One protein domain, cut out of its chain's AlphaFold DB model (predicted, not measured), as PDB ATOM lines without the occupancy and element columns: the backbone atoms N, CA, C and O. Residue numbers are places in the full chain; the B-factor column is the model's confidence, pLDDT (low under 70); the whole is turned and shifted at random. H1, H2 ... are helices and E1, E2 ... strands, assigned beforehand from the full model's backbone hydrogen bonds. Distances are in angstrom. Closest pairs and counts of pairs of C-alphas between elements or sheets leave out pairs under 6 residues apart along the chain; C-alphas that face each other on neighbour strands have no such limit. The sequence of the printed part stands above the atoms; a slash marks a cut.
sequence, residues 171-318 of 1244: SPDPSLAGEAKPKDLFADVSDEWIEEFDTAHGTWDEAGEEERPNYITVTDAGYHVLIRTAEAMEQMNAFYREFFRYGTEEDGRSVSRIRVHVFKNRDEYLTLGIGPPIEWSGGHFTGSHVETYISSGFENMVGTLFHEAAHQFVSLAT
ATOM      1  N   SER A 171      20.839  36.793 -45.809       84.69
ATOM      2  CA  SER A 171      21.594  37.515 -44.781       84.69
ATOM      3  C   SER A 171      20.769  38.700 -44.248       84.69
ATOM      4  O   SER A 171      20.100  39.355 -45.051       84.69
ATOM      5  N   PRO A 172      20.829  39.019 -42.938       76.94
ATOM      6  CA  PRO A 172      20.033  40.079 -42.312       76.94
ATOM      7  C   PRO A 172      20.580  41.484 -42.637       76.94
ATOM      8  O   PRO A 172      21.074  42.198 -41.771       76.94
ATOM      9  N   ASP A 173      20.530  41.867 -43.914       82.25
ATOM     10  CA  ASP A 173      20.893  43.191 -44.426       82.25
ATOM     11  C   ASP A 173      19.701  43.774 -45.215       82.25
ATOM     12  O   ASP A 173      19.254  43.153 -46.192       82.25
ATOM     13  N   PRO A 174      19.190  44.972 -44.860       78.06
ATOM     14  CA  PRO A 174      18.071  45.593 -45.571       78.06
ATOM     15  C   PRO A 174      18.340  45.784 -47.069       78.06
ATOM     16  O   PRO A 174      17.434  45.702 -47.894       78.06
ATOM     17  N   SER A 175      19.597  46.011 -47.449       81.50
ATOM     18  CA  SER A 175      19.989  46.277 -48.834       81.50
ATOM     19  C   SER A 175      20.016  45.025 -49.727       81.50
ATOM     20  O   SER A 175      20.092  45.157 -50.957       81.50
ATOM     21  N   LEU A 176      19.932  43.830 -49.129       84.81
ATOM     22  CA  LEU A 176      19.810  42.531 -49.806       84.81
ATOM     23  C   LEU A 176      18.368  42.023 -49.872       84.81
ATOM     24  O   LEU A 176      18.063  41.155 -50.684       84.81
ATOM     25  N   ALA A 177      17.476  42.581 -49.057       77.25
ATOM     26  CA  ALA A 177      16.114  42.093 -48.890       77.25
ATOM     27  C   ALA A 177      15.283  42.062 -50.176       77.25
ATOM     28  O   ALA A 177      14.488  41.145 -50.356       77.25
ATOM     29  N   GLY A 178      15.485  43.032 -51.075       72.62
ATOM     30  CA  GLY A 178      14.806  43.050 -52.374       72.62
ATOM     31  C   GLY A 178      15.135  41.836 -53.253       72.62
ATOM     32  O   GLY A 178      14.361  41.509 -54.142       72.62
ATOM     33  N   GLU A 179      16.246  41.147 -52.972       76.31
ATOM     34  CA  GLU A 179      16.735  40.000 -53.743       76.31
ATOM     35  C   GLU A 179      16.430  38.654 -53.085       76.31
ATOM     36  O   GLU A 179      16.738  37.602 -53.649       76.31
ATOM     37  N   ALA A 180      15.846  38.670 -51.887       73.12
ATOM     38  CA  ALA A 180      15.556  37.474 -51.123       73.12
ATOM     39  C   ALA A 180      14.169  36.931 -51.453       73.12
ATOM     40  O   ALA A 180      13.179  37.663 -51.489       73.12
ATOM     41  N   LYS A 181      14.080  35.611 -51.617       70.25
ATOM     42  CA  LYS A 181      12.789  34.935 -51.535       70.25
ATOM     43  C   LYS A 181      12.399  34.811 -50.066       70.25
ATOM     44  O   LYS A 181      13.263  34.446 -49.263       70.25
ATOM     45  N   PRO A 182      11.124  35.049 -49.715       63.56
ATOM     46  CA  PRO A 182      10.624  34.677 -48.405       63.56
ATOM     47  C   PRO A 182      10.959  33.211 -48.146       63.56
ATOM     48  O   PRO A 182      10.748  32.358 -49.011       63.56
ATOM     49  N   LYS A 183      11.509  32.927 -46.968       66.50
ATOM     50  CA  LYS A 183      11.774  31.558 -46.535       66.50
ATOM     51  C   LYS A 183      10.466  30.768 -46.598       66.50
ATOM     52  O   LYS A 183       9.501  31.133 -45.928       66.50
ATOM     53  N   ASP A 184      10.435  29.699 -47.392       66.75
ATOM     54  CA  ASP A 184       9.302  28.779 -47.383       66.75
ATOM     55  C   ASP A 184       9.349  27.971 -46.087       66.75
ATOM     56  O   ASP A 184      10.123  27.026 -45.928       66.75
ATOM     57  N   LEU A 185       8.545  28.408 -45.125       73.12
ATOM     58  CA  LEU A 185       8.465  27.804 -43.803       73.12
ATOM     59  C   LEU A 185       7.781  26.431 -43.811       73.12
ATOM     60  O   LEU A 185       7.809  25.750 -42.786       73.12
ATOM     61  N   PHE A 186       7.179  26.027 -44.933       67.25
ATOM     62  CA  PHE A 186       6.335  24.837 -45.037       67.25
ATOM     63  C   PHE A 186       6.856  23.812 -46.043       67.25
ATOM     64  O   PHE A 186       6.245  22.762 -46.194       67.25
ATOM     65  N   ALA A 187       8.004  24.064 -46.679       62.09
ATOM     66  CA  ALA A 187       8.566  23.209 -47.729       62.09
ATOM     67  C   ALA A 187       8.734  21.724 -47.333       62.09
ATOM     68  O   ALA A 187       8.752  20.852 -48.203       62.09
ATOM     69  N   ASP A 188       8.865  21.432 -46.034       68.56
ATOM     70  CA  ASP A 188       9.076  20.082 -45.497       68.56
ATOM     71  C   ASP A 188       7.772  19.329 -45.150       68.56
ATOM     72  O   ASP A 188       7.831  18.172 -44.720       68.56
ATOM     73  N   VAL A 189       6.600  19.949 -45.327       65.94
ATOM     74  CA  VAL A 189       5.282  19.364 -45.022       65.94
ATOM     75  C   VAL A 189       4.322  19.509 -46.209       65.94
ATOM     76  O   VAL A 189       4.424  20.445 -46.993       65.94
ATOM     77  N   SER A 190       3.397  18.562 -46.384       55.97
ATOM     78  CA  SER A 190       2.367  18.629 -47.433       55.97
ATOM     79  C   SER A 190       1.072  19.253 -46.917       55.97
ATOM     80  O   SER A 190       0.784  19.140 -45.730       55.97
ATOM     81  N   ASP A 191       0.238  19.795 -47.808       59.00
ATOM     82  CA  ASP A 191      -1.091  20.325 -47.449       59.00
ATOM     83  C   ASP A 191      -1.945  19.280 -46.707       59.00
ATOM     84  O   ASP A 191      -2.520  19.574 -45.666       59.00
ATOM     85  N   GLU A 192      -1.926  18.016 -47.156       57.78
ATOM     86  CA  GLU A 192      -2.595  16.900 -46.461       57.78
ATOM     87  C   GLU A 192      -2.073  16.700 -45.026       57.78
ATOM     88  O   GLU A 192      -2.833  16.379 -44.118       57.78
ATOM     89  N   TRP A 193      -0.770  16.903 -44.798       85.50
ATOM     90  CA  TRP A 193      -0.184  16.783 -43.464       85.50
ATOM     91  C   TRP A 193      -0.576  17.973 -42.587       85.50
ATOM     92  O   TRP A 193      -0.833  17.791 -41.400       85.50
ATOM     93  N   ILE A 194      -0.641  19.175 -43.170       66.69
ATOM     94  CA  ILE A 194      -1.109  20.382 -42.484       66.69
ATOM     95  C   ILE A 194      -2.568  20.195 -42.053       66.69
ATOM     96  O   ILE A 194      -2.875  20.431 -40.891       66.69
ATOM     97  N   GLU A 195      -3.444  19.677 -42.917       70.81
ATOM     98  CA  GLU A 195      -4.835  19.366 -42.552       70.81
ATOM     99  C   GLU A 195      -4.933  18.323 -41.425       70.81
ATOM    100  O   GLU A 195      -5.744  18.466 -40.501       70.81
ATOM    101  N   GLU A 196      -4.108  17.270 -41.471       76.44
ATOM    102  CA  GLU A 196      -4.032  16.264 -40.405       76.44
ATOM    103  C   GLU A 196      -3.555  16.876 -39.081       76.44
ATOM    104  O   GLU A 196      -4.135  16.587 -38.028       76.44
ATOM    105  N   PHE A 197      -2.533  17.735 -39.127       87.75
ATOM    106  CA  PHE A 197      -2.030  18.473 -37.974       87.75
ATOM    107  C   PHE A 197      -3.118  19.387 -37.405       87.75
ATOM    108  O   PHE A 197      -3.442  19.293 -36.224       87.75
ATOM    109  N   ASP A 198      -3.736  20.217 -38.238       82.50
ATOM    110  CA  ASP A 198      -4.754  21.185 -37.828       82.50
ATOM    111  C   ASP A 198      -5.974  20.485 -37.219       82.50
ATOM    112  O   ASP A 198      -6.530  20.939 -36.219       82.50
ATOM    113  N   THR A 199      -6.348  19.318 -37.752       84.12
ATOM    114  CA  THR A 199      -7.412  18.482 -37.181       84.12
ATOM    115  C   THR A 199      -7.021  17.913 -35.814       84.12
ATOM    116  O   THR A 199      -7.847  17.894 -34.901       84.12
ATOM    117  N   ALA A 200      -5.783  17.434 -35.664       85.94
ATOM    118  CA  ALA A 200      -5.281  16.853 -34.417       85.94
ATOM    119  C   ALA A 200      -4.999  17.899 -33.326       85.94
ATOM    120  O   ALA A 200      -5.016  17.560 -32.147       85.94
ATOM    121  N   HIS A 201      -4.747  19.147 -33.719       91.06
ATOM    122  CA  HIS A 201      -4.349  20.245 -32.838       91.06
ATOM    123  C   HIS A 201      -5.393  21.377 -32.776       91.06
ATOM    124  O   HIS A 201      -5.099  22.462 -32.285       91.06
ATOM    125  N   GLY A 202      -6.629  21.140 -33.235       85.00
ATOM    126  CA  GLY A 202      -7.694  22.154 -33.327       85.00
ATOM    127  C   GLY A 202      -8.369  22.543 -31.999       85.00
ATOM    128  O   GLY A 202      -9.366  23.279 -31.986       85.00
ATOM    129  N   THR A 203      -7.872  22.026 -30.870       90.44
ATOM    130  CA  THR A 203      -8.321  22.399 -29.521       90.44
ATOM    131  C   THR A 203      -7.134  22.737 -28.635       90.44
ATOM    132  O   THR A 203      -6.080  22.119 -28.750       90.44
ATOM    133  N   TRP A 204      -7.318  23.676 -27.704       93.38
ATOM    134  CA  TRP A 204      -6.231  24.163 -26.852       93.38
ATOM    135  C   TRP A 204      -5.541  23.083 -26.000       93.38
ATOM    136  O   TRP A 204      -4.327  23.122 -25.823       93.38
ATOM    137  N   ASP A 205      -6.289  22.091 -25.498       91.00
ATOM    138  CA  ASP A 205      -5.724  20.972 -24.719       91.00
ATOM    139  C   ASP A 205      -4.741  20.118 -25.541       91.00
ATOM    140  O   ASP A 205      -3.858  19.459 -24.984       91.00
ATOM    141  N   GLU A 206      -4.896  20.140 -26.863       93.69
ATOM    142  CA  GLU A 206      -4.076  19.432 -27.838       93.69
ATOM    143  C   GLU A 206      -3.312  20.420 -28.733       93.69
ATOM    144  O   GLU A 206      -2.890  20.030 -29.809       93.69
ATOM    145  N   ALA A 207      -3.117  21.680 -28.327       93.88
ATOM    146  CA  ALA A 207      -2.487  22.703 -29.163       93.88
ATOM    147  C   ALA A 207      -1.100  22.280 -29.684       93.88
ATOM    148  O   ALA A 207      -0.324  21.598 -29.006       93.88
ATOM    149  N   GLY A 208      -0.776  22.717 -30.900       93.31
ATOM    150  CA  GLY A 208       0.545  22.542 -31.490       93.31
ATOM    151  C   GLY A 208       1.591  23.372 -30.747       93.31
ATOM    152  O   GLY A 208       1.307  24.495 -30.339       93.31
ATOM    153  N   GLU A 209       2.806  22.842 -30.590       96.94
ATOM    154  CA  GLU A 209       3.920  23.509 -29.904       96.94
ATOM    155  C   GLU A 209       5.192  23.467 -30.768       96.94
ATOM    156  O   GLU A 209       5.558  22.412 -31.284       96.94
ATOM    157  N   GLU A 210       5.878  24.607 -30.897       96.25
ATOM    158  CA  GLU A 210       7.154  24.761 -31.607       96.25
ATOM    159  C   GLU A 210       8.172  25.471 -30.703       96.25
ATOM    160  O   GLU A 210       7.969  26.609 -30.269       96.25
ATOM    161  N   GLU A 211       9.297  24.808 -30.426       97.00
ATOM    162  CA  GLU A 211      10.372  25.332 -29.579       97.00
ATOM    163  C   GLU A 211      11.533  25.884 -30.426       97.00
ATOM    164  O   GLU A 211      12.187  25.165 -31.185       97.00
ATOM    165  N   ARG A 212      11.837  27.173 -30.247       94.62
ATOM    166  CA  ARG A 212      12.934  27.910 -30.893       94.62
ATOM    167  C   ARG A 212      13.920  28.463 -29.841       94.62
ATOM    168  O   ARG A 212      13.692  28.327 -28.634       94.62
ATOM    169  N   PRO A 213      15.080  29.027 -30.242       93.38
ATOM    170  CA  PRO A 213      16.090  29.497 -29.295       93.38
ATOM    171  C   PRO A 213      15.582  30.503 -28.252       93.38
ATOM    172  O   PRO A 213      15.970  30.372 -27.084       93.38
ATOM    173  N   ASN A 214      14.718  31.444 -28.631       93.50
ATOM    174  CA  ASN A 214      14.234  32.526 -27.772       93.50
ATOM    175  C   ASN A 214      12.759  32.378 -27.371       93.50
ATOM    176  O   ASN A 214      12.385  32.901 -26.318       93.50
ATOM    177  N   TYR A 215      11.953  31.617 -28.120       96.31
ATOM    178  CA  TYR A 215      10.535  31.408 -27.799       96.31
ATOM    179  C   TYR A 215      10.066  29.957 -27.881       96.31
ATOM    180  O   TYR A 215      10.626  29.135 -28.602       96.31
ATOM    181  N   ILE A 216       8.993  29.658 -27.152       97.38
ATOM    182  CA  ILE A 216       8.178  28.450 -27.322       97.38
ATOM    183  C   ILE A 216       6.796  28.901 -27.783       97.38
ATOM    184  O   ILE A 216       6.073  29.508 -26.995       97.38
ATOM    185  N   THR A 217       6.438  28.633 -29.032       97.12
ATOM    186  CA  THR A 217       5.145  29.035 -29.601       97.12
ATOM    187  C   THR A 217       4.136  27.910 -29.423       97.12
ATOM    188  O   THR A 217       4.463  26.764 -29.714       97.12
ATOM    189  N   VAL A 218       2.930  28.219 -28.951       97.00
ATOM    190  CA  VAL A 218       1.830  27.264 -28.756       97.00
ATOM    191  C   VAL A 218       0.563  27.819 -29.408       97.00
ATOM    192  O   VAL A 218       0.214  28.975 -29.163       97.00
ATOM    193  N   THR A 219      -0.125  27.031 -30.240       95.38
ATOM    194  CA  THR A 219      -1.376  27.465 -30.885       95.38
ATOM    195  C   THR A 219      -2.286  26.314 -31.288       95.38
ATOM    196  O   THR A 219      -1.824  25.235 -31.657       95.38
ATOM    197  N   ASP A 220      -3.590  26.571 -31.257       92.44
ATOM    198  CA  ASP A 220      -4.639  25.721 -31.823       92.44
ATOM    199  C   ASP A 220      -5.273  26.331 -33.093       92.44
ATOM    200  O   ASP A 220      -6.288  25.852 -33.597       92.44
ATOM    201  N   ALA A 221      -4.666  27.396 -33.630       87.25
ATOM    202  CA  ALA A 221      -5.108  28.103 -34.832       87.25
ATOM    203  C   ALA A 221      -4.550  27.503 -36.141       87.25
ATOM    204  O   ALA A 221      -4.711  28.096 -37.207       87.25
ATOM    205  N   GLY A 222      -3.879  26.353 -36.052       85.81
ATOM    206  CA  GLY A 222      -3.294  25.628 -37.177       85.81
ATOM    207  C   GLY A 222      -1.785  25.830 -37.369       85.81
ATOM    208  O   GLY A 222      -1.154  26.741 -36.819       85.81
ATOM    209  N   TYR A 223      -1.184  24.955 -38.171       83.50
ATOM    210  CA  TYR A 223       0.259  24.829 -38.374       83.50
ATOM    211  C   TYR A 223       0.874  26.065 -39.036       83.50
ATOM    212  O   TYR A 223       1.968  26.503 -38.666       83.50
ATOM    213  N   HIS A 224       0.156  26.675 -39.985       80.44
ATOM    214  CA  HIS A 224       0.617  27.899 -40.639       80.44
ATOM    215  C   HIS A 224       0.849  29.032 -39.636       80.44
ATOM    216  O   HIS A 224       1.867  29.729 -39.717       80.44
ATOM    217  N   VAL A 225      -0.064  29.188 -38.676       86.25
ATOM    218  CA  VAL A 225       0.029  30.197 -37.615       86.25
ATOM    219  C   VAL A 225       1.187  29.878 -36.676       86.25
ATOM    220  O   VAL A 225       1.965  30.779 -36.352       86.25
ATOM    221  N   LEU A 226       1.342  28.604 -36.299       90.94
ATOM    222  CA  LEU A 226       2.402  28.131 -35.407       90.94
ATOM    223  C   LEU A 226       3.793  28.515 -35.925       90.94
ATOM    224  O   LEU A 226       4.551  29.204 -35.239       90.94
ATOM    225  N   ILE A 227       4.127  28.098 -37.149       89.00
ATOM    226  CA  ILE A 227       5.490  28.245 -37.674       89.00
ATOM    227  C   ILE A 227       5.790  29.688 -38.090       89.00
ATOM    228  O   ILE A 227       6.888  30.173 -37.810       89.00
ATOM    229  N   ARG A 228       4.835  30.405 -38.704       86.00
ATOM    230  CA  ARG A 228       5.035  31.826 -39.056       86.00
ATOM    231  C   ARG A 228       5.252  32.686 -37.817       86.00
ATOM    232  O   ARG A 228       6.150  33.523 -37.820       86.00
ATOM    233  N   THR A 229       4.481  32.453 -36.753       90.38
ATOM    234  CA  THR A 229       4.668  33.152 -35.472       90.38
ATOM    235  C   THR A 229       6.042  32.846 -34.887       90.38
ATOM    236  O   THR A 229       6.772  33.768 -34.524       90.38
ATOM    237  N   ALA A 230       6.427  31.567 -34.846       91.06
ATOM    238  CA  ALA A 230       7.715  31.150 -34.305       91.06
ATOM    239  C   ALA A 230       8.900  31.796 -35.047       91.06
ATOM    240  O   ALA A 230       9.849  32.235 -34.403       91.06
ATOM    241  N   GLU A 231       8.851  31.891 -36.379       89.19
ATOM    242  CA  GLU A 231       9.905  32.543 -37.169       89.19
ATOM    243  C   GLU A 231       9.935  34.066 -36.956       89.19
ATOM    244  O   GLU A 231      10.994  34.622 -36.656       89.19
ATOM    245  N   ALA A 232       8.785  34.741 -37.072       88.69
ATOM    246  CA  ALA A 232       8.700  36.199 -36.960       88.69
ATOM    247  C   ALA A 232       9.173  36.696 -35.584       88.69
ATOM    248  O   ALA A 232       9.881  37.700 -35.477       88.69
ATOM    249  N   MET A 233       8.834  35.963 -34.520       93.44
ATOM    250  CA  MET A 233       9.251  36.302 -33.162       93.44
ATOM    251  C   MET A 233      10.771  36.214 -32.990       93.44
ATOM    252  O   MET A 233      11.362  37.099 -32.371       93.44
ATOM    253  N   GLU A 234      11.431  35.199 -33.557       92.75
ATOM    254  CA  GLU A 234      12.895  35.067 -33.504       92.75
ATOM    255  C   GLU A 234      13.601  36.225 -34.226       92.75
ATOM    256  O   GLU A 234      14.560  36.787 -33.689       92.75
ATOM    257  N   GLN A 235      13.087  36.636 -35.388       91.06
ATOM    258  CA  GLN A 235      13.596  37.790 -36.140       91.06
ATOM    259  C   GLN A 235      13.453  39.088 -35.334       91.06
ATOM    260  O   GLN A 235      14.420  39.840 -35.181       91.06
ATOM    261  N   MET A 236      12.290  39.308 -34.716       91.69
ATOM    262  CA  MET A 236      12.081  40.462 -33.839       91.69
ATOM    263  C   MET A 236      12.954  40.431 -32.587       91.69
ATOM    264  O   MET A 236      13.434  41.476 -32.164       91.69
ATOM    265  N   ASN A 237      13.214  39.265 -31.992       93.19
ATOM    266  CA  ASN A 237      14.115  39.171 -30.838       93.19
ATOM    267  C   ASN A 237      15.543  39.580 -31.195       93.19
ATOM    268  O   ASN A 237      16.164  40.318 -30.430       93.19
ATOM    269  N   ALA A 238      16.049  39.124 -32.346       89.50
ATOM    270  CA  ALA A 238      17.361  39.527 -32.840       89.50
ATOM    271  C   ALA A 238      17.432  41.052 -33.006       89.50
ATOM    272  O   ALA A 238      18.332  41.688 -32.456       89.50
ATOM    273  N   PHE A 239      16.422  41.642 -33.646       90.69
ATOM    274  CA  PHE A 239      16.316  43.088 -33.805       90.69
ATOM    275  C   PHE A 239      16.218  43.840 -32.466       90.69
ATOM    276  O   PHE A 239      16.940  44.810 -32.245       90.69
ATOM    277  N   TYR A 240      15.382  43.383 -31.527       92.56
ATOM    278  CA  TYR A 240      15.245  44.025 -30.219       92.56
ATOM    279  C   TYR A 240      16.556  44.038 -29.435       92.56
ATOM    280  O   TYR A 240      16.858  45.031 -28.771       92.56
ATOM    281  N   ARG A 241      17.371  42.980 -29.527       91.06
ATOM    282  CA  ARG A 241      18.695  42.957 -28.888       91.06
ATOM    283  C   ARG A 241      19.592  44.073 -29.411       91.06
ATOM    284  O   ARG A 241      20.241  44.740 -28.606       91.06
ATOM    285  N   GLU A 242      19.611  44.287 -30.723       86.94
ATOM    286  CA  GLU A 242      20.390  45.355 -31.357       86.94
ATOM    287  C   GLU A 242      19.848  46.739 -30.992       86.94
ATOM    288  O   GLU A 242      20.602  47.585 -30.504       86.94
ATOM    289  N   PHE A 243      18.536  46.948 -31.143       87.00
ATOM    290  CA  PHE A 243      17.884  48.230 -30.870       87.00
ATOM    291  C   PHE A 243      18.064  48.672 -29.413       87.00
ATOM    292  O   PHE A 243      18.519  49.784 -29.142       87.00
ATOM    293  N   PHE A 244      17.763  47.788 -28.458       87.12
ATOM    294  CA  PHE A 244      17.896  48.077 -27.027       87.12
ATOM    295  C   PHE A 244      19.330  47.921 -26.505       87.12
ATOM    296  O   PHE A 244      19.581  48.209 -25.331       87.12
ATOM    297  N   ARG A 245      20.269  47.455 -27.343       87.75
ATOM    298  CA  ARG A 245      21.652  47.109 -26.961       87.75
ATOM    299  C   ARG A 245      21.692  46.219 -25.714       87.75
ATOM    300  O   ARG A 245      22.468  46.449 -24.785       87.75
ATOM    301  N   TYR A 246      20.804  45.228 -25.678       90.81
ATOM    302  CA  TYR A 246      20.627  44.330 -24.542       90.81
ATOM    303  C   TYR A 246      20.683  42.881 -25.006       90.81
ATOM    304  O   TYR A 246      19.903  42.454 -25.852       90.81
ATOM    305  N   GLY A 247      21.574  42.094 -24.411       86.62
ATOM    306  CA  GLY A 247      21.728  40.685 -24.765       86.62
ATOM    307  C   GLY A 247      22.400  40.445 -26.118       86.62
ATOM    308  O   GLY A 247      22.228  39.373 -26.699       86.62
ATOM    309  N   THR A 248      23.149  41.423 -26.626       87.00
ATOM    310  CA  THR A 248      24.082  41.243 -27.747       87.00
ATOM    311  C   THR A 248      25.363  40.542 -27.274       87.00
ATOM    312  O   THR A 248      25.629  40.462 -26.070       87.00
ATOM    313  N   GLU A 249      26.182  40.037 -28.205       80.69
ATOM    314  CA  GLU A 249      27.484  39.442 -27.852       80.69
ATOM    315  C   GLU A 249      28.398  40.438 -27.119       80.69
ATOM    316  O   GLU A 249      29.084  40.060 -26.169       80.69
ATOM    317  N   GLU A 250      28.363  41.713 -27.517       80.12
ATOM    318  CA  GLU A 250      29.140  42.794 -26.900       80.12
ATOM    319  C   GLU A 250      28.663  43.135 -25.481       80.12
ATOM    320  O   GLU A 250      29.475  43.422 -24.599       80.12
ATOM    321  N   ASP A 251      27.349  43.086 -25.249       82.62
ATOM    322  CA  ASP A 251      26.722  43.412 -23.968       82.62
ATOM    323  C   ASP A 251      26.843  42.270 -22.937       82.62
ATOM    324  O   ASP A 251      26.884  42.502 -21.726       82.62
ATOM    325  N   GLY A 252      26.914  41.017 -23.397       80.69
ATOM    326  CA  GLY A 252      27.178  39.838 -22.563       80.69
ATOM    327  C   GLY A 252      26.079  39.464 -21.553       80.69
ATOM    328  O   GLY A 252      26.249  38.495 -20.805       80.69
ATOM    329  N   ARG A 253      24.956  40.195 -21.504       88.31
ATOM    330  CA  ARG A 253      23.757  39.839 -20.720       88.31
ATOM    331  C   ARG A 253      22.933  38.773 -21.452       88.31
ATOM    332  O   ARG A 253      23.106  38.542 -22.643       88.31
ATOM    333  N   SER A 254      22.031  38.089 -20.746       85.56
ATOM    334  CA  SER A 254      21.141  37.086 -21.345       85.56
ATOM    335  C   SER A 254      19.679  37.528 -21.315       85.56
ATOM    336  O   SER A 254      19.236  38.211 -20.392       85.56
ATOM    337  N   VAL A 255      18.929  37.102 -22.332       89.06
ATOM    338  CA  VAL A 255      17.473  37.258 -22.436       89.06
ATOM    339  C   VAL A 255      16.840  35.889 -22.195       89.06
ATOM    340  O   VAL A 255      17.277  34.891 -22.770       89.06
ATOM    341  N   SER A 256      15.860  35.819 -21.296       87.75
ATOM    342  CA  SER A 256      15.156  34.576 -20.964       87.75
ATOM    343  C   SER A 256      14.314  34.096 -22.146       87.75
ATOM    344  O   SER A 256      13.615  34.902 -22.757       87.75
ATOM    345  N   ARG A 257      14.292  32.782 -22.396       94.19
ATOM    346  CA  ARG A 257      13.279  32.175 -23.267       94.19
ATOM    347  C   ARG A 257      11.902  32.290 -22.612       94.19
ATOM    348  O   ARG A 257      11.773  31.953 -21.432       94.19
ATOM    349  N   ILE A 258      10.901  32.743 -23.360       94.56
ATOM    350  CA  ILE A 258       9.506  32.881 -22.903       94.56
ATOM    351  C   ILE A 258       8.557  32.093 -23.816       94.56
ATOM    352  O   ILE A 258       8.974  31.627 -24.878       94.56
ATOM    353  N   ARG A 259       7.296  31.904 -23.414       96.12
ATOM    354  CA  ARG A 259       6.290  31.257 -24.278       96.12
ATOM    355  C   ARG A 259       5.454  32.289 -25.037       96.12
ATOM    356  O   ARG A 259       5.277  33.405 -24.557       96.12
ATOM    357  N   VAL A 260       4.945  31.914 -26.200       96.56
ATOM    358  CA  VAL A 260       4.042  32.707 -27.042       96.56
ATOM    359  C   VAL A 260       2.807  31.855 -27.298       96.56
ATOM    360  O   VAL A 260       2.892  30.832 -27.967       96.56
ATOM    361  N   HIS A 261       1.678  32.238 -26.727       95.88
ATOM    362  CA  HIS A 261       0.399  31.562 -26.871       95.88
ATOM    363  C   HIS A 261      -0.469  32.328 -27.862       95.88
ATOM    364  O   HIS A 261      -0.750  33.511 -27.659       95.88
ATOM    365  N   VAL A 262      -0.889  31.648 -28.927       94.62
ATOM    366  CA  VAL A 262      -1.778  32.200 -29.952       94.62
ATOM    367  C   VAL A 262      -3.055  31.372 -30.006       94.62
ATOM    368  O   VAL A 262      -3.042  30.243 -30.488       94.62
ATOM    369  N   PHE A 263      -4.164  31.932 -29.542       93.25
ATOM    370  CA  PHE A 263      -5.472  31.274 -29.561       93.25
ATOM    371  C   PHE A 263      -6.154  31.452 -30.923       93.25
ATOM    372  O   PHE A 263      -6.010  32.496 -31.574       93.25
ATOM    373  N   LYS A 264      -6.965  30.480 -31.354       87.62
ATOM    374  CA  LYS A 264      -7.716  30.613 -32.617       87.62
ATOM    375  C   LYS A 264      -8.736  31.754 -32.610       87.62
ATOM    376  O   LYS A 264      -9.056  32.302 -33.663       87.62
ATOM    377  N   ASN A 265      -9.263  32.134 -31.445       86.25
ATOM    378  CA  ASN A 265     -10.242  33.212 -31.327       86.25
ATOM    379  C   ASN A 265     -10.183  33.920 -29.964       86.25
ATOM    380  O   ASN A 265      -9.528  33.472 -29.022       86.25
ATOM    381  N   ARG A 266     -10.897  35.048 -29.881       86.00
ATOM    382  CA  ARG A 266     -10.962  35.887 -28.680       86.00
ATOM    383  C   ARG A 266     -11.560  35.155 -27.475       86.00
ATOM    384  O   ARG A 266     -11.077  35.341 -26.365       86.00
ATOM    385  N   ASP A 267     -12.588  34.332 -27.671       86.94
ATOM    386  CA  ASP A 267     -13.262  33.639 -26.566       86.94
ATOM    387  C   ASP A 267     -12.312  32.677 -25.842       86.94
ATOM    388  O   ASP A 267     -12.306  32.601 -24.611       86.94
ATOM    389  N   GLU A 268     -11.459  31.979 -26.590       89.25
ATOM    390  CA  GLU A 268     -10.437  31.109 -26.010       89.25
ATOM    391  C   GLU A 268      -9.341  31.889 -25.299       89.25
ATOM    392  O   GLU A 268      -9.010  31.545 -24.167       89.25
ATOM    393  N   TYR A 269      -8.864  32.994 -25.875       90.12
ATOM    394  CA  TYR A 269      -7.942  33.895 -25.178       90.12
ATOM    395  C   TYR A 269      -8.492  34.338 -23.810       90.12
ATOM    396  O   TYR A 269      -7.797  34.245 -22.796       90.12
ATOM    397  N   LEU A 270      -9.763  34.748 -23.748       87.56
ATOM    398  CA  LEU A 270     -10.387  35.223 -22.508       87.56
ATOM    399  C   LEU A 270     -10.633  34.129 -21.465       87.56
ATOM    400  O   LEU A 270     -10.729  34.426 -20.273       87.56
ATOM    401  N   THR A 271     -10.773  32.877 -21.893       88.00
ATOM    402  CA  THR A 271     -11.122  31.760 -21.003       88.00
ATOM    403  C   THR A 271      -9.921  30.913 -20.598       88.00
ATOM    404  O   THR A 271      -9.917  30.372 -19.488       88.00
ATOM    405  N   LEU A 272      -8.916  30.803 -21.466       88.25
ATOM    406  CA  LEU A 272      -7.774  29.892 -21.338       88.25
ATOM    407  C   LEU A 272      -6.435  30.617 -21.141       88.25
ATOM    408  O   LEU A 272      -5.476  29.980 -20.701       88.25
ATOM    409  N   GLY A 273      -6.365  31.923 -21.430       85.12
ATOM    410  CA  GLY A 273      -5.156  32.737 -21.286       85.12
ATOM    411  C   GLY A 273      -4.553  32.713 -19.877       85.12
ATOM    412  O   GLY A 273      -5.259  32.608 -18.868       85.12
ATOM    413  N   ILE A 274      -3.222  32.804 -19.802       82.19
ATOM    414  CA  ILE A 274      -2.483  32.822 -18.530       82.19
ATOM    415  C   ILE A 274      -2.378  34.251 -17.979       82.19
ATOM    416  O   ILE A 274      -2.149  35.214 -18.702       82.19
ATOM    417  N   GLY A 275      -2.520  34.385 -16.652       69.88
ATOM    418  CA  GLY A 275      -2.845  35.670 -16.018       69.88
ATOM    419  C   GLY A 275      -4.330  35.991 -16.228       69.88
ATOM    420  O   GLY A 275      -4.956  35.343 -17.053       69.88
ATOM    421  N   PRO A 276      -4.966  36.904 -15.471       68.56
ATOM    422  CA  PRO A 276      -6.321  37.318 -15.830       68.56
ATOM    423  C   PRO A 276      -6.264  37.974 -17.224       68.56
ATOM    424  O   PRO A 276      -5.606  39.014 -17.342       68.56
ATOM    425  N   PRO A 277      -6.885  37.383 -18.268       70.81
ATOM    426  CA  PRO A 277      -6.887  37.972 -19.600       70.81
ATOM    427  C   PRO A 277      -7.561  39.339 -19.547       70.81
ATOM    428  O   PRO A 277      -8.504  39.554 -18.777       70.81
ATOM    429  N   ILE A 278      -7.052  40.280 -20.332       71.31
ATOM    430  CA  ILE A 278      -7.582  41.637 -20.346       71.31
ATOM    431  C   ILE A 278      -8.663  41.675 -21.421       71.31
ATOM    432  O   ILE A 278      -8.357  41.568 -22.602       71.31
ATOM    433  N   GLU A 279      -9.926  41.817 -21.006       72.69
ATOM    434  CA  GLU A 279     -11.093  41.690 -21.894       72.69
ATOM    435  C   GLU A 279     -11.008  42.582 -23.139       72.69
ATOM    436  O   GLU A 279     -11.382  42.176 -24.235       72.69
ATOM    437  N   TRP A 280     -10.457  43.779 -22.989       68.81
ATOM    438  CA  TRP A 280     -10.336  44.763 -24.060       68.81
ATOM    439  C   TRP A 280      -9.047  44.666 -24.882       68.81
ATOM    440  O   TRP A 280      -8.891  45.428 -25.834       68.81
ATOM    441  N   SER A 281      -8.106  43.788 -24.522       76.94
ATOM    442  CA  SER A 281      -6.802  43.720 -25.188       76.94
ATOM    443  C   SER A 281      -6.762  42.685 -26.314       76.94
ATOM    444  O   SER A 281      -7.383  41.623 -26.235       76.94
ATOM    445  N   GLY A 282      -5.983  42.984 -27.357       79.44
ATOM    446  CA  GLY A 282      -5.598  42.023 -28.398       79.44
ATOM    447  C   GLY A 282      -4.545  41.009 -27.925       79.44
ATOM    448  O   GLY A 282      -4.378  39.950 -28.534       79.44
ATOM    449  N   GLY A 283      -3.846  41.311 -26.827       86.56
ATOM    450  CA  GLY A 283      -2.841  40.440 -26.226       86.56
ATOM    451  C   GLY A 283      -2.331  40.932 -24.869       86.56
ATOM    452  O   GLY A 283      -2.790  41.946 -24.353       86.56
ATOM    453  N   HIS A 284      -1.450  40.169 -24.222       87.69
ATOM    454  CA  HIS A 284      -0.802  40.589 -22.974       87.69
ATOM    455  C   HIS A 284       0.508  39.826 -22.726       87.69
ATOM    456  O   HIS A 284       0.550  38.593 -22.763       87.69
ATOM    457  N   PHE A 285       1.565  40.559 -22.380       90.19
ATOM    458  CA  PHE A 285       2.797  40.032 -21.807       90.19
ATOM    459  C   PHE A 285       2.745  39.864 -20.275       90.19
ATOM    460  O   PHE A 285       2.771  40.823 -19.508       90.19
ATOM    461  N   THR A 286       2.798  38.622 -19.796       87.19
ATOM    462  CA  THR A 286       2.698  38.273 -18.361       87.19
ATOM    463  C   THR A 286       4.042  38.259 -17.615       87.19
ATOM    464  O   THR A 286       4.123  37.815 -16.465       87.19
ATOM    465  N   GLY A 287       5.136  38.656 -18.271       85.88
ATOM    466  CA  GLY A 287       6.507  38.520 -17.761       85.88
ATOM    467  C   GLY A 287       7.198  37.205 -18.147       85.88
ATOM    468  O   GLY A 287       8.425  37.132 -18.150       85.88
ATOM    469  N   SER A 288       6.431  36.166 -18.488       88.69
ATOM    470  CA  SER A 288       6.960  34.870 -18.960       88.69
ATOM    471  C   SER A 288       6.221  34.289 -20.166       88.69
ATOM    472  O   SER A 288       6.680  33.294 -20.728       88.69
ATOM    473  N   HIS A 289       5.101  34.903 -20.553       91.75
ATOM    474  CA  HIS A 289       4.292  34.520 -21.704       91.75
ATOM    475  C   HIS A 289       3.857  35.777 -22.459       91.75
ATOM    476  O   HIS A 289       3.569  36.788 -21.817       91.75
ATOM    477  N   VAL A 290       3.794  35.693 -23.781       93.31
ATOM    478  CA  VAL A 290       2.999  36.574 -24.644       93.31
ATOM    479  C   VAL A 290       1.724  35.814 -24.992       93.31
ATOM    480  O   VAL A 290       1.817  34.700 -25.492       93.31
ATOM    481  N   GLU A 291       0.556  36.379 -24.715       92.69
ATOM    482  CA  GLU A 291      -0.751  35.766 -24.996       92.69
ATOM    483  C   GLU A 291      -1.492  36.619 -26.038       92.69
ATOM    484  O   GLU A 291      -1.583  37.828 -25.848       92.69
ATOM    485  N   THR A 292      -2.019  36.042 -27.124       92.56
ATOM    486  CA  THR A 292      -2.775  36.763 -28.177       92.56
ATOM    487  C   THR A 292      -3.690  35.823 -28.983       92.56
ATOM    488  O   THR A 292      -3.715  34.626 -28.719       92.56
ATOM    489  N   TYR A 293      -4.441  36.319 -29.973       89.56
ATOM    490  CA  TYR A 293      -5.330  35.516 -30.824       89.56
ATOM    491  C   TYR A 293      -5.372  36.003 -32.281       89.56
ATOM    492  O   TYR A 293      -5.136  37.177 -32.552       89.56
ATOM    493  N   ILE A 294      -5.712  35.116 -33.228       79.94
ATOM    494  CA  ILE A 294      -5.600  35.429 -34.669       79.94
ATOM    495  C   ILE A 294      -6.813  36.128 -35.302       79.94
ATOM    496  O   ILE A 294      -6.611  36.863 -36.253       79.94
ATOM    497  N   SER A 295      -8.041  35.894 -34.810       64.31
ATOM    498  CA  SER A 295      -9.384  36.301 -35.322       64.31
ATOM    499  C   SER A 295      -9.543  37.060 -36.665       64.31
ATOM    500  O   SER A 295     -10.374  36.658 -37.471       64.31
ATOM    501  N   SER A 296      -8.806  38.145 -36.909       58.06
ATOM    502  CA  SER A 296      -8.848  39.038 -38.074       58.06
ATOM    503  C   SER A 296      -7.664  38.865 -39.047       58.06
ATOM    504  O   SER A 296      -7.359  39.781 -39.811       58.06
ATOM    505  N   GLY A 297      -6.969  37.724 -39.004       64.19
ATOM    506  CA  GLY A 297      -5.871  37.370 -39.911       64.19
ATOM    507  C   GLY A 297      -4.469  37.596 -39.333       64.19
ATOM    508  O   GLY A 297      -4.277  38.288 -38.333       64.19
ATOM    509  N   PHE A 298      -3.467  36.989 -39.977       71.88
ATOM    510  CA  PHE A 298      -2.085  36.961 -39.483       71.88
ATOM    511  C   PHE A 298      -1.453  38.359 -39.393       71.88
ATOM    512  O   PHE A 298      -0.842  38.670 -38.375       71.88
ATOM    513  N   GLU A 299      -1.634  39.226 -40.396       67.81
ATOM    514  CA  GLU A 299      -1.033  40.574 -40.396       67.81
ATOM    515  C   GLU A 299      -1.462  41.421 -39.190       67.81
ATOM    516  O   GLU A 299      -0.625  42.027 -38.522       67.81
ATOM    517  N   ASN A 300      -2.755  41.408 -38.857       69.19
ATOM    518  CA  ASN A 300      -3.292  42.165 -37.725       69.19
ATOM    519  C   ASN A 300      -2.761  41.644 -36.377       69.19
ATOM    520  O   ASN A 300      -2.456  42.422 -35.471       69.19
ATOM    521  N   MET A 301      -2.609  40.323 -36.247       85.81
ATOM    522  CA  MET A 301      -2.057  39.690 -35.048       85.81
ATOM    523  C   MET A 301      -0.568  40.017 -34.857       85.81
ATOM    524  O   MET A 301      -0.121  40.219 -33.729       85.81
ATOM    525  N   VAL A 302       0.207  40.094 -35.942       83.56
ATOM    526  CA  VAL A 302       1.659  40.328 -35.892       83.56
ATOM    527  C   VAL A 302       2.014  41.655 -35.222       83.56
ATOM    528  O   VAL A 302       2.921  41.683 -34.391       83.56
ATOM    529  N   GLY A 303       1.272  42.733 -35.495       84.50
ATOM    530  CA  GLY A 303       1.481  44.012 -34.804       84.50
ATOM    531  C   GLY A 303       1.320  43.884 -33.284       84.50
ATOM    532  O   GLY A 303       2.157  44.371 -32.523       84.50
ATOM    533  N   THR A 304       0.302  43.137 -32.844       88.69
ATOM    534  CA  THR A 304       0.075  42.839 -31.420       88.69
ATOM    535  C   THR A 304       1.206  41.988 -30.842       88.69
ATOM    536  O   THR A 304       1.721  42.294 -29.772       88.69
ATOM    537  N   LEU A 305       1.655  40.952 -31.557       91.25
ATOM    538  CA  LEU A 305       2.789  40.128 -31.129       91.25
ATOM    539  C   LEU A 305       4.053  40.961 -30.917       91.25
ATOM    540  O   LEU A 305       4.745  40.779 -29.916       91.25
ATOM    541  N   PHE A 306       4.353  41.877 -31.839       92.44
ATOM    542  CA  PHE A 306       5.536  42.727 -31.743       92.44
ATOM    543  C   PHE A 306       5.432  43.674 -30.549       92.44
ATOM    544  O   PHE A 306       6.391  43.748 -29.777       92.44
ATOM    545  N   HIS A 307       4.270  44.304 -30.350       92.75
ATOM    546  CA  HIS A 307       3.974  45.123 -29.170       92.75
ATOM    547  C   HIS A 307       4.218  44.346 -27.871       92.75
ATOM    548  O   HIS A 307       5.041  44.743 -27.044       92.75
ATOM    549  N   GLU A 308       3.572  43.191 -27.709       93.50
ATOM    550  CA  GLU A 308       3.666  42.415 -26.470       93.50
ATOM    551  C   GLU A 308       5.081  41.863 -26.233       93.50
ATOM    552  O   GLU A 308       5.583  41.861 -25.107       93.50
ATOM    553  N   ALA A 309       5.773  41.438 -27.291       92.81
ATOM    554  CA  ALA A 309       7.156  40.981 -27.196       92.81
ATOM    555  C   ALA A 309       8.122  42.113 -26.815       92.81
ATOM    556  O   ALA A 309       9.089  41.880 -26.080       92.81
ATOM    557  N   ALA A 310       7.864  43.346 -27.263       93.69
ATOM    558  CA  ALA A 310       8.684  44.503 -26.918       93.69
ATOM    559  C   ALA A 310       8.684  44.764 -25.406       93.69
ATOM    560  O   ALA A 310       9.728  45.134 -24.862       93.69
ATOM    561  N   HIS A 311       7.583  44.492 -24.691       93.19
ATOM    562  CA  HIS A 311       7.531  44.648 -23.232       93.19
ATOM    563  C   HIS A 311       8.606  43.840 -22.495       93.19
ATOM    564  O   HIS A 311       9.093  44.292 -21.451       93.19
ATOM    565  N   GLN A 312       9.036  42.689 -23.032       93.50
ATOM    566  CA  GLN A 312      10.162  41.932 -22.478       93.50
ATOM    567  C   GLN A 312      11.434  42.788 -22.461       93.50
ATOM    568  O   GLN A 312      12.101  42.895 -21.431       93.50
ATOM    569  N   PHE A 313      11.765  43.412 -23.589       92.62
ATOM    570  CA  PHE A 313      12.984  44.199 -23.741       92.62
ATOM    571  C   PHE A 313      12.883  45.561 -23.070       92.62
ATOM    572  O   PHE A 313      13.836  45.964 -22.406       92.62
ATOM    573  N   VAL A 314      11.728  46.224 -23.138       91.00
ATOM    574  CA  VAL A 314      11.485  47.472 -22.403       91.00
ATOM    575  C   VAL A 314      11.717  47.256 -20.904       91.00
ATOM    576  O   VAL A 314      12.426  48.045 -20.280       91.00
ATOM    577  N   SER A 315      11.224  46.144 -20.347       88.38
ATOM    578  CA  SER A 315      11.411  45.793 -18.929       88.38
ATOM    579  C   SER A 315      12.855  45.423 -18.564       88.38
ATOM    580  O   SER A 315      13.262  45.599 -17.416       88.38
ATOM    581  N   LEU A 316      13.626  44.870 -19.506       90.19
ATOM    582  CA  LEU A 316      15.016  44.450 -19.280       90.19
ATOM    583  C   LEU A 316      16.024  45.592 -19.468       90.19
ATOM    584  O   LEU A 316      17.021  45.661 -18.746       90.19
ATOM    585  N   ALA A 317      15.786  46.455 -20.452       87.81
ATOM    586  CA  ALA A 317      16.746  47.444 -20.923       87.81
ATOM    587  C   ALA A 317      16.478  48.864 -20.403       87.81
ATOM    588  O   ALA A 317      17.380  49.699 -20.468       87.81
ATOM    589  N   THR A 318      15.278  49.150 -19.887       88.25
ATOM    590  CA  THR A 318      14.861  50.512 -19.517       88.25
ATOM    591  C   THR A 318      14.178  50.572 -18.146       88.25
ATOM    592  O   THR A 318      13.829  49.549 -17.562       88.25
TER     593      THR A 318
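This is residues 171 to 318 of the 1244 residues of an uncharacterized protein of Planctomycetes bacterium (UniProt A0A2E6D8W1). A five-stranded sheet has two long helices, H2 and H4, side by side over one face and the short H3 over the other, three layers in all. H1 stands off the sheet at the start of H2, and the leading residues 171 to 190 loop away from the body, 173 to 179 sticking out. The 148 printed residues hold four named helices and five named strands in the order H1 E1 E2 H2 E3 H3 E4 E5 H4. The mixed sheet runs E1 E2 E3 E5 E4; the class is mixed, helices and strands, and the whole is compact, radius of gyration of the C-alphas 15.9 A, spanning 45 by 41 by 23 A.

H1, residues 191 to 200, begins at C-alpha (-1.091, 20.325, -47.449) and is 14.1 A long. E1 is 208 to 211, E2 215 to 219, and H2 223 to 243, 30.2 A. E3 is 258 to 263, 16.5 A, H3 266 to 272, E4 283 to 285 and E5 289 to 293. H4, 298 to 317, 28.4 A, ends at C-alpha (16.746, 47.444, -20.923).

Hairpin E1 and E2 is antiparallel, N 210 to O 217 2.8 A; E2 and E3 are parallel, N 218 to O 260 2.8 A. E3 and E5 are parallel, N 261 to O 290 2.8 A; hairpin E5 and E4 is antiparallel, N 284 to O 291 2.9 A. E2, H2, E3 form a strand-helix-strand unit, parallel neighbour strands with a helix between, its crossover left-handed. H2 and H4 touch, closest C-alphas Tyr 240 and Phe 313, 6.9 A, at 37 degrees, only just a steep tilt, the same way. H3, on the opposite face, has a height over the sheet of 7.9 A. H1 touches H2, by residues 223 to 224 of H2 alone, about perpendicular at 89 degrees, closest C-alphas Ile 194 and Tyr 223, 6.2 A. Every O i to N i+4 pair is within hydrogen-bond range in H1, H2 and H3; in H4, 12 of 16.

The farthest C-alphas, Glu 192 and Thr 318, are 46.5 A apart. The printed part has no cut; H2 to E3 is a long link. Mean pLDDT of the printed part is 84.7; 19 residues are under 70, among them 186 to 192 and 295 to 297.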